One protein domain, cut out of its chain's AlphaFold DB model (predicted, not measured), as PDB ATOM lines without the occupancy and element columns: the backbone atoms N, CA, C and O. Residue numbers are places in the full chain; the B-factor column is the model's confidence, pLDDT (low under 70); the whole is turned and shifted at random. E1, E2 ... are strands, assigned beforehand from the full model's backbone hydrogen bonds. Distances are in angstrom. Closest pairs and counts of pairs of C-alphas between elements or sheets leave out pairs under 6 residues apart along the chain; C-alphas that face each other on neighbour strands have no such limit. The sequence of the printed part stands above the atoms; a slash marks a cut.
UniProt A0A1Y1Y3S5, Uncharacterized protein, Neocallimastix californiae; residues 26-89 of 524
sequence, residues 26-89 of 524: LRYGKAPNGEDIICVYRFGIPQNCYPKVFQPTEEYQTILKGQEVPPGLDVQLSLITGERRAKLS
ATOM      1  N   LEU A  26      25.754  53.355  20.683       71.38
ATOM      2  CA  LEU A  26      24.546  52.876  21.355       71.38
ATOM      3  C   LEU A  26      24.203  53.825  22.510       71.38
ATOM      4  O   LEU A  26      25.055  54.122  23.350       71.38
ATOM      5  N   ARG A  27      22.950  54.279  22.579       76.94
ATOM      6  CA  ARG A  27      22.408  54.951  23.767       76.94
ATOM      7  C   ARG A  27      21.160  54.231  24.252       76.94
ATOM      8  O   ARG A  27      20.312  53.834  23.456       76.94
ATOM      9  N   TYR A  28      21.055  54.116  25.568       79.62
ATOM     10  CA  TYR A  28      19.892  53.575  26.255       79.62
ATOM     11  C   TYR A  28      18.902  54.703  26.556       79.62
ATOM     12  O   TYR A  28      19.308  55.813  26.908       79.62
ATOM     13  N   GLY A  29      17.613  54.417  26.430       79.19
ATOM     14  CA  GLY A  29      16.528  55.340  26.745       79.19
ATOM     15  C   GLY A  29      15.253  54.588  27.107       79.19
ATOM     16  O   GLY A  29      15.247  53.360  27.172       79.19
ATOM     17  N   LYS A  30      14.164  55.329  27.319       79.62
ATOM     18  CA  LYS A  30      12.822  54.765  27.486       79.62
ATOM     19  C   LYS A  30      11.912  55.216  26.352       79.62
ATOM     20  O   LYS A  30      11.921  56.391  25.989       79.62
ATOM     21  N   ALA A  31      11.138  54.285  25.810       78.06
ATOM     22  CA  ALA A  31      10.084  54.577  24.846       78.06
ATOM     23  C   ALA A  31       8.863  55.228  25.540       78.06
ATOM     24  O   ALA A  31       8.731  55.135  26.765       78.06
ATOM     25  N   PRO A  32       7.934  55.865  24.795       75.06
ATOM     26  CA  PRO A  32       6.740  56.503  25.371       75.06
ATOM     27  C   PRO A  32       5.800  55.556  26.139       75.06
ATOM     28  O   PRO A  32       4.997  56.014  26.944       75.06
ATOM     29  N   ASN A  33       5.907  54.243  25.915       77.31
ATOM     30  CA  ASN A  33       5.196  53.192  26.652       77.31
ATOM     31  C   ASN A  33       5.907  52.756  27.958       77.31
ATOM     32  O   ASN A  33       5.389  51.907  28.678       77.31
ATOM     33  N   GLY A  34       7.081  53.321  28.272       79.31
ATOM     34  CA  GLY A  34       7.879  53.030  29.470       79.31
ATOM     35  C   GLY A  34       8.950  51.938  29.311       79.31
ATOM     36  O   GLY A  34       9.777  51.775  30.218       79.31
ATOM     37  N   GLU A  35       8.967  51.226  28.180       84.12
ATOM     38  CA  GLU A  35       9.920  50.145  27.892       84.12
ATOM     39  C   GLU A  35      11.349  50.670  27.689       84.12
ATOM     40  O   GLU A  35      11.556  51.747  27.124       84.12
ATOM     41  N   ASP A  36      12.348  49.896  28.125       86.19
ATOM     42  CA  ASP A  36      13.756  50.213  27.878       86.19
ATOM     43  C   ASP A  36      14.126  49.914  26.419       86.19
ATOM     44  O   ASP A  36      13.975  48.786  25.938       86.19
ATOM     45  N   ILE A  37      14.666  50.918  25.732       87.06
ATOM     46  CA  ILE A  37      15.092  50.840  24.333       87.06
ATOM     47  C   ILE A  37      16.581  51.147  24.177       87.06
ATOM     48  O   ILE A  37      17.166  51.943  24.916       87.06
ATOM     49  N   ILE A  38      17.180  50.522  23.169       85.75
ATOM     50  CA  ILE A  38      18.506  50.835  22.646       85.75
ATOM     51  C   ILE A  38      18.295  51.564  21.324       85.75
ATOM     52  O   ILE A  38      17.614  51.057  20.436       85.75
ATOM     53  N   CYS A  39      18.898  52.737  21.182       82.38
ATOM     54  CA  CYS A  39      18.942  53.479  19.930       82.38
ATOM     55  C   CYS A  39      20.383  53.534  19.413       82.38
ATOM     56  O   CYS A  39      21.308  53.891  20.149       82.38
ATOM     57  N   VAL A  40      20.567  53.202  18.137       78.31
ATOM     58  CA  VAL A  40      21.829  53.358  17.409       78.31
ATOM     59  C   VAL A  40      21.930  54.804  16.943       78.31
ATOM     60  O   VAL A  40      21.156  55.241  16.090       78.31
ATOM     61  N   TYR A  41      22.892  55.546  17.491       66.88
ATOM     62  CA  TYR A  41      23.192  56.904  17.058       66.88
ATOM     63  C   TYR A  41      24.374  56.914  16.085       66.88
ATOM     64  O   TYR A  41      25.492  56.543  16.453       66.88
ATOM     65  N   ARG A  42      24.146  57.418  14.865       55.88
ATOM     66  CA  ARG A  42      25.200  57.769  13.897       55.88
ATOM     67  C   ARG A  42      25.288  59.299  13.857       55.88
ATOM     68  O   ARG A  42      24.275  59.974  13.705       55.88
ATOM     69  N   PHE A  43      26.469  59.860  14.119       55.69
ATOM     70  CA  PHE A  43      26.736  61.314  14.165       55.69
ATOM     71  C   PHE A  43      25.865  62.175  15.113       55.69
ATOM     72  O   PHE A  43      25.904  63.403  15.043       55.69
ATOM     73  N   GLY A  44      25.125  61.554  16.039       53.09
ATOM     74  CA  GLY A  44      24.185  62.226  16.948       53.09
ATOM     75  C   GLY A  44      22.713  62.094  16.540       53.09
ATOM     76  O   GLY A  44      21.839  62.403  17.347       53.09
ATOM     77  N   ILE A  45      22.425  61.562  15.352       56.00
ATOM     78  CA  ILE A  45      21.073  61.257  14.872       56.00
ATOM     79  C   ILE A  45      20.713  59.820  15.300       56.00
ATOM     80  O   ILE A  45      21.519  58.918  15.054       56.00
ATOM     81  N   PRO A  46      19.547  59.564  15.924       67.31
ATOM     82  CA  PRO A  46      19.060  58.200  16.115       67.31
ATOM     83  C   PRO A  46      18.615  57.640  14.759       67.31
ATOM     84  O   PRO A  46      17.721  58.206  14.135       67.31
ATOM     85  N   GLN A  47      19.240  56.553  14.304       69.00
ATOM     86  CA  GLN A  47      18.826  55.872  13.072       69.00
ATOM     87  C   GLN A  47      17.782  54.792  13.363       69.00
ATOM     88  O   GLN A  47      16.644  54.888  12.925       69.00
ATOM     89  N   ASN A  48      18.147  53.794  14.173       77.69
ATOM     90  CA  ASN A  48      17.266  52.685  14.537       77.69
ATOM     91  C   ASN A  48      17.165  52.552  16.058       77.69
ATOM     92  O   ASN A  48      18.188  52.555  16.745       77.69
ATOM     93  N   CYS A  49      15.945  52.390  16.570       84.00
ATOM     94  CA  CYS A  49      15.656  52.128  17.979       84.00
ATOM     95  C   CYS A  49      14.907  50.797  18.129       84.00
ATOM     96  O   CYS A  49      13.975  50.525  17.377       84.00
ATOM     97  N   TYR A  50      15.301  49.977  19.102       87.94
ATOM     98  CA  TYR A  50      14.750  48.641  19.345       87.94
ATOM     99  C   TYR A  50      14.685  48.314  20.846       87.94
ATOM    100  O   TYR A  50      15.423  48.912  21.633       87.94
ATOM    101  N   PRO A  51      13.829  47.366  21.278       88.38
ATOM    102  CA  PRO A  51      13.752  46.947  22.676       88.38
ATOM    103  C   PRO A  51      15.097  46.432  23.203       88.38
ATOM    104  O   PRO A  51      15.782  45.658  22.527       88.38
ATOM    105  N   LYS A  52      15.456  46.829  24.431       89.56
ATOM    106  CA  LYS A  52      16.698  46.421  25.112       89.56
ATOM    107  C   LYS A  52      16.807  44.905  25.288       89.56
ATOM    108  O   LYS A  52      17.902  44.360  25.190       89.56
ATOM    109  N   VAL A  53      15.675  44.236  25.501       89.94
ATOM    110  CA  VAL A  53      15.565  42.773  25.584       89.94
ATOM    111  C   VAL A  53      15.084  42.220  24.241       89.94
ATOM    112  O   VAL A  53      14.110  42.711  23.673       89.94
ATOM    113  N   PHE A  54      15.757  41.188  23.738       92.88
ATOM    114  CA  PHE A  54      15.397  40.487  22.506       92.88
ATOM    115  C   PHE A  54      14.030  39.793  22.637       92.88
ATOM    116  O   PHE A  54      13.784  39.088  23.617       92.88
ATOM    117  N   GLN A  55      13.158  39.961  21.637       90.06
ATOM    118  CA  GLN A  55      11.815  39.368  21.599       90.06
ATOM    119  C   GLN A  55      11.808  38.099  20.714       90.06
ATOM    120  O   GLN A  55      11.864  38.211  19.490       90.06
ATOM    121  N   PRO A  56      11.758  36.883  21.291       90.00
ATOM    122  CA  PRO A  56      11.979  35.645  20.545       90.00
ATOM    123  C   PRO A  56      10.733  35.124  19.807       90.00
ATOM    124  O   PRO A  56       9.646  34.990  20.377       90.00
ATOM    125  N   THR A  57      10.923  34.723  18.549       91.50
ATOM    126  CA  THR A  57       9.925  34.037  17.705       91.50
ATOM    127  C   THR A  57      10.242  32.556  17.503       91.50
ATOM    128  O   THR A  57      11.269  32.065  17.958       91.50
ATOM    129  N   GLU A  58       9.357  31.822  16.823       90.88
ATOM    130  CA  GLU A  58       9.604  30.418  16.448       90.88
ATOM    131  C   GLU A  58      10.698  30.287  15.366       90.88
ATOM    132  O   GLU A  58      11.376  29.265  15.294       90.88
ATOM    133  N   GLU A  59      10.919  31.346  14.579       90.88
ATOM    134  CA  GLU A  59      12.000  31.468  13.594       90.88
ATOM    135  C   GLU A  59      13.190  32.292  14.118       90.88
ATOM    136  O   GLU A  59      13.038  33.126  15.016       90.88
ATOM    137  N   TYR A  60      14.372  32.068  13.528       91.38
ATOM    138  CA  TYR A  60      15.639  32.716  13.887       91.38
ATOM    139  C   TYR A  60      15.707  34.185  13.439       91.38
ATOM    140  O   TYR A  60      16.003  34.462  12.273       91.38
ATOM    141  N   GLN A  61      15.574  35.131  14.367       92.62
ATOM    142  CA  GLN A  61      15.860  36.552  14.114       92.62
ATOM    143  C   GLN A  61      17.301  36.915  14.485       92.62
ATOM    144  O   GLN A  61      17.904  36.267  15.338       92.62
ATOM    145  N   THR A  62      17.851  37.958  13.863       93.12
ATOM    146  CA  THR A  62      19.176  38.506  14.198       93.12
ATOM    147  C   THR A  62      19.116  39.316  15.494       93.12
ATOM    148  O   THR A  62      18.224  40.137  15.682       93.12
ATOM    149  N   ILE A  63      20.073  39.085  16.394       92.69
ATOM    150  CA  ILE A  63      20.223  39.812  17.659       92.69
ATOM    151  C   ILE A  63      20.963  41.123  17.380       92.69
ATOM    152  O   ILE A  63      22.058  41.111  16.813       92.69
ATOM    153  N   LEU A  64      20.389  42.250  17.800       89.25
ATOM    154  CA  LEU A  64      20.951  43.576  17.539       89.25
ATOM    155  C   LEU A  64      22.042  43.958  18.560       89.25
ATOM    156  O   LEU A  64      22.202  43.342  19.618       89.25
ATOM    157  N   LYS A  65      22.860  44.962  18.225       85.12
ATOM    158  CA  LYS A  65      24.059  45.320  19.003       85.12
ATOM    159  C   LYS A  65      23.680  45.809  20.408       85.12
ATOM    160  O   LYS A  65      22.855  46.698  20.569       85.12
ATOM    161  N   GLY A  66      24.295  45.220  21.433       83.94
ATOM    162  CA  GLY A  66      24.003  45.528  22.842       83.94
ATOM    163  C   GLY A  66      22.670  44.983  23.373       83.94
ATOM    164  O   GLY A  66      22.364  45.207  24.540       83.94
ATOM    165  N   GLN A  67      21.888  44.266  22.558       89.88
ATOM    166  CA  GLN A  67      20.603  43.705  22.967       89.88
ATOM    167  C   GLN A  67      20.785  42.492  23.897       89.88
ATOM    168  O   GLN A  67      21.597  41.596  23.640       89.88
ATOM    169  N   GLU A  68      20.018  42.455  24.984       89.44
ATOM    170  CA  GLU A  68      20.054  41.388  25.984       89.44
ATOM    171  C   GLU A  68      19.227  40.185  25.518       89.44
ATOM    172  O   GLU A  68      18.067  40.322  25.132       89.44
ATOM    173  N   VAL A  69      19.823  38.991  25.551       91.88
ATOM    174  CA  VAL A  69      19.196  37.748  25.072       91.88
ATOM    175  C   VAL A  69      18.667  36.949  26.270       91.88
ATOM    176  O   VAL A  69      19.475  36.556  27.113       91.88
ATOM    177  N   PRO A  70      17.349  36.682  26.363       90.62
ATOM    178  CA  PRO A  70      16.785  35.852  27.427       90.62
ATOM    179  C   PRO A  70      17.384  34.432  27.489       90.62
ATOM    180  O   PRO A  70      17.699  33.850  26.446       90.62
ATOM    181  N   PRO A  71      17.512  33.829  28.687       88.06
ATOM    182  CA  PRO A  71      17.982  32.454  28.835       88.06
ATOM    183  C   PRO A  71      16.969  31.431  28.288       88.06
ATOM    184  O   PRO A  71      15.758  31.646  28.324       88.06
ATOM    185  N   GLY A  72      17.466  30.281  27.818       87.00
ATOM    186  CA  GLY A  72      16.636  29.176  27.305       87.00
ATOM    187  C   GLY A  72      16.203  29.292  25.835       87.00
ATOM    188  O   GLY A  72      15.353  28.516  25.392       87.00
ATOM    189  N   LEU A  73      16.772  30.246  25.094       92.19
ATOM    190  CA  LEU A  73      16.616  30.402  23.644       92.19
ATOM    191  C   LEU A  73      17.687  29.613  22.879       92.19
ATOM    192  O   LEU A  73      18.827  29.513  23.337       92.19
ATOM    193  N   ASP A  74      17.344  29.118  21.689       90.62
ATOM    194  CA  ASP A  74      18.320  28.498  20.788       90.62
ATOM    195  C   ASP A  74      19.073  29.620  20.055       90.62
ATOM    196  O   ASP A  74      18.473  30.375  19.285       90.62
ATOM    197  N   VAL A  75      20.381  29.749  20.302       91.88
ATOM    198  CA  VAL A  75      21.236  30.811  19.745       91.88
ATOM    199  C   VAL A  75      22.213  30.231  18.723       91.88
ATOM    200  O   VAL A  75      23.000  29.340  19.037       91.88
ATOM    201  N   GLN A  76      22.212  30.789  17.514       91.19
ATOM    202  CA  GLN A  76      23.163  30.484  16.447       91.19
ATOM    203  C   GLN A  76      24.181  31.626  16.307       91.19
ATOM    204  O   GLN A  76      23.817  32.803  16.343       91.19
ATOM    205  N   LEU A  77      25.456  31.282  16.112       90.44
ATOM    206  CA  LEU A  77      26.531  32.217  15.774       90.44
ATOM    207  C   LEU A  77      27.115  31.832  14.410       90.44
ATOM    208  O   LEU A  77      27.562  30.699  14.225       90.44
ATOM    209  N   SER A  78      27.137  32.774  13.473       84.12
ATOM    210  CA  SER A  78      27.889  32.638  12.227       84.12
ATOM    211  C   SER A  78      29.378  32.822  12.508       84.12
ATOM    212  O   SER A  78      29.806  33.891  12.937       84.12
ATOM    213  N   LEU A  79      30.184  31.791  12.250       79.12
ATOM    214  CA  LEU A  79      31.641  31.857  12.430       79.12
ATOM    215  C   LEU A  79      32.352  32.678  11.339       79.12
ATOM    216  O   LEU A  79      33.515  33.019  11.513       79.12
ATOM    217  N   ILE A  80      31.664  32.983  10.231       76.56
ATOM    218  CA  ILE A  80      32.216  33.726   9.087       76.56
ATOM    219  C   ILE A  80      31.876  35.218   9.197       76.56
ATOM    220  O   ILE A  80      32.748  36.062   9.024       76.56
ATOM    221  N   THR A  81      30.620  35.550   9.510       83.62
ATOM    222  CA  THR A  81      30.135  36.945   9.581       83.62
ATOM    223  C   THR A  81      30.071  37.503  11.007       83.62
ATOM    224  O   THR A  81      29.829  38.691  11.191       83.62
ATOM    225  N   GLY A  82      30.256  36.666  12.036       85.69
ATOM    226  CA  GLY A  82      30.106  37.049  13.448       85.69
ATOM    227  C   GLY A  82      28.655  37.287  13.891       85.69
ATOM    228  O   GLY A  82      28.407  37.591  15.059       85.69
ATOM    229  N   GLU A  83      27.687  37.151  12.983       87.88
ATOM    230  CA  GLU A  83      26.275  37.429  13.240       87.88
ATOM    231  C   GLU A  83      25.669  36.447  14.244       87.88
ATOM    232  O   GLU A  83      25.838  35.228  14.149       87.88
ATOM    233  N   ARG A  84      24.905  36.990  15.194       93.06
ATOM    234  CA  ARG A  84      24.180  36.228  16.213       93.06
ATOM    235  C   ARG A  84      22.699  36.204  15.863       93.06
ATOM    236  O   ARG A  84      22.107  37.260  15.651       93.06
ATOM    237  N   ARG A  85      22.086  35.022  15.848       93.81
ATOM    238  CA  ARG A  85      20.639  34.831  15.653       93.81
ATOM    239  C   ARG A  85      20.053  34.019  16.803       93.81
ATOM    240  O   ARG A  85      20.762  33.203  17.384       93.81
ATOM    241  N   ALA A  86      18.777  34.206  17.121       94.31
ATOM    242  CA  ALA A  86      18.087  33.412  18.137       94.31
ATOM    243  C   ALA A  86      16.617  33.137  17.797       94.31
ATOM    244  O   ALA A  86      15.972  33.922  17.098       94.31
ATOM    245  N   LYS A  87      16.097  32.026  18.326       93.06
ATOM    246  CA  LYS A  87      14.674  31.645  18.314       93.06
ATOM    247  C   LYS A  87      14.249  31.077  19.677       93.06
ATOM    248  O   LYS A  87      15.088  30.752  20.517       93.06
ATOM    249  N   LEU A  88      12.945  30.899  19.874       92.00
ATOM    250  CA  LEU A  88      12.391  30.032  20.917       92.00
ATOM    251  C   LEU A  88      12.920  28.602  20.749       92.00
ATOM    252  O   LEU A  88      12.973  28.086  19.632       92.00
ATOM    253  N   SER A  89      13.269  27.945  21.853       88.38
ATOM    254  CA  SER A  89      13.724  26.553  21.803       88.38
ATOM    255  C   SER A  89      12.577  25.592  21.478       88.38
ATOM    256  O   SER A  89      11.413  25.848  21.801       88.38
TER     257      SER A  89
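Overview. This is residues 26 to 89 of the 524 residues of an uncharacterized protein of Neocallimastix californiae (UniProt A0A1Y1Y3S5). A strongly twisted three-stranded antiparallel sheet, E1, E2 and E3, makes one end of a two-part domain, and a two-stranded hairpin, E4 and E5, makes the other end. Between them the chain runs for 21 residues, 52 to 72, with no named element; it loops past the hairpin of E4 and E5, where residues 61 to 62 pair with residues 85 to 86 of E5. The printed part has 64 residues with five named strands, E1 to E5 in that order along the chain, and no named helix; the class is all strand, though under half of the residues are in named elements. The whole is only just loose, close to compact, with a radius of gyration of the C-alphas of 13.0 A, and its C-alphas span 33 by 29 by 16 A, only just flat.

Along the chain. In the larger sheet, E2 takes residues 36 to 42 and measures 19.6 A from first to last C-alpha. E3, residues 45 to 51, measures 17.9 A. E1, residues 26 to 30, measures 13.4 A and begins at C-alpha 26, at (24.546, 52.876, 21.355). In the smaller sheet, E4 takes residues 73 to 77, over 12.8 A, with C-alpha 73 at (16.616, 30.402, 23.644). E5, residues 84 to 88, measures 14.1 A and ends at C-alpha 88, at (12.391, 30.032, 20.917).

Arrangement. The larger sheet has the order E1, E2, E3 and is a meander, each strand the antiparallel neighbour of the one before. E2 is the inner strand, and E1 and E3 are the edge strands. E1 and E2 form a hairpin with 142 degrees between their directions; C-alphas 28 and 38 face each other at 4.7 A, and N 29 and O 37 are within hydrogen-bond range at 2.9 A. E2 and E3 form a hairpin at 152 degrees; C-alphas 39 and 49 face each other at 4.1 A, and N 40 and O 48 are 2.8 A apart, within hydrogen-bond range. E4 and E5 form the third hairpin, antiparallel at 158 degrees; C-alphas 75 and 86 face each other at 4.4 A, and N 76 and O 85 are within hydrogen-bond range at 2.8 A. Residues 61 to 62 pair antiparallel with residues 85 to 86 of E5. E1, E2 and E3 are each apart from both E4 and E5.

Size, cuts and confidence. The C-alphas of Phe 43 and Ser 89, the two farthest apart, are 37.9 A from each other. The printed part has no cut. The links E1 to E2 and E2 to E3 are tight, E4 to E5 is short, and E3 to E4 is long. The mean pLDDT of the printed part is 83.8, and residues 41 to 47 are under 70.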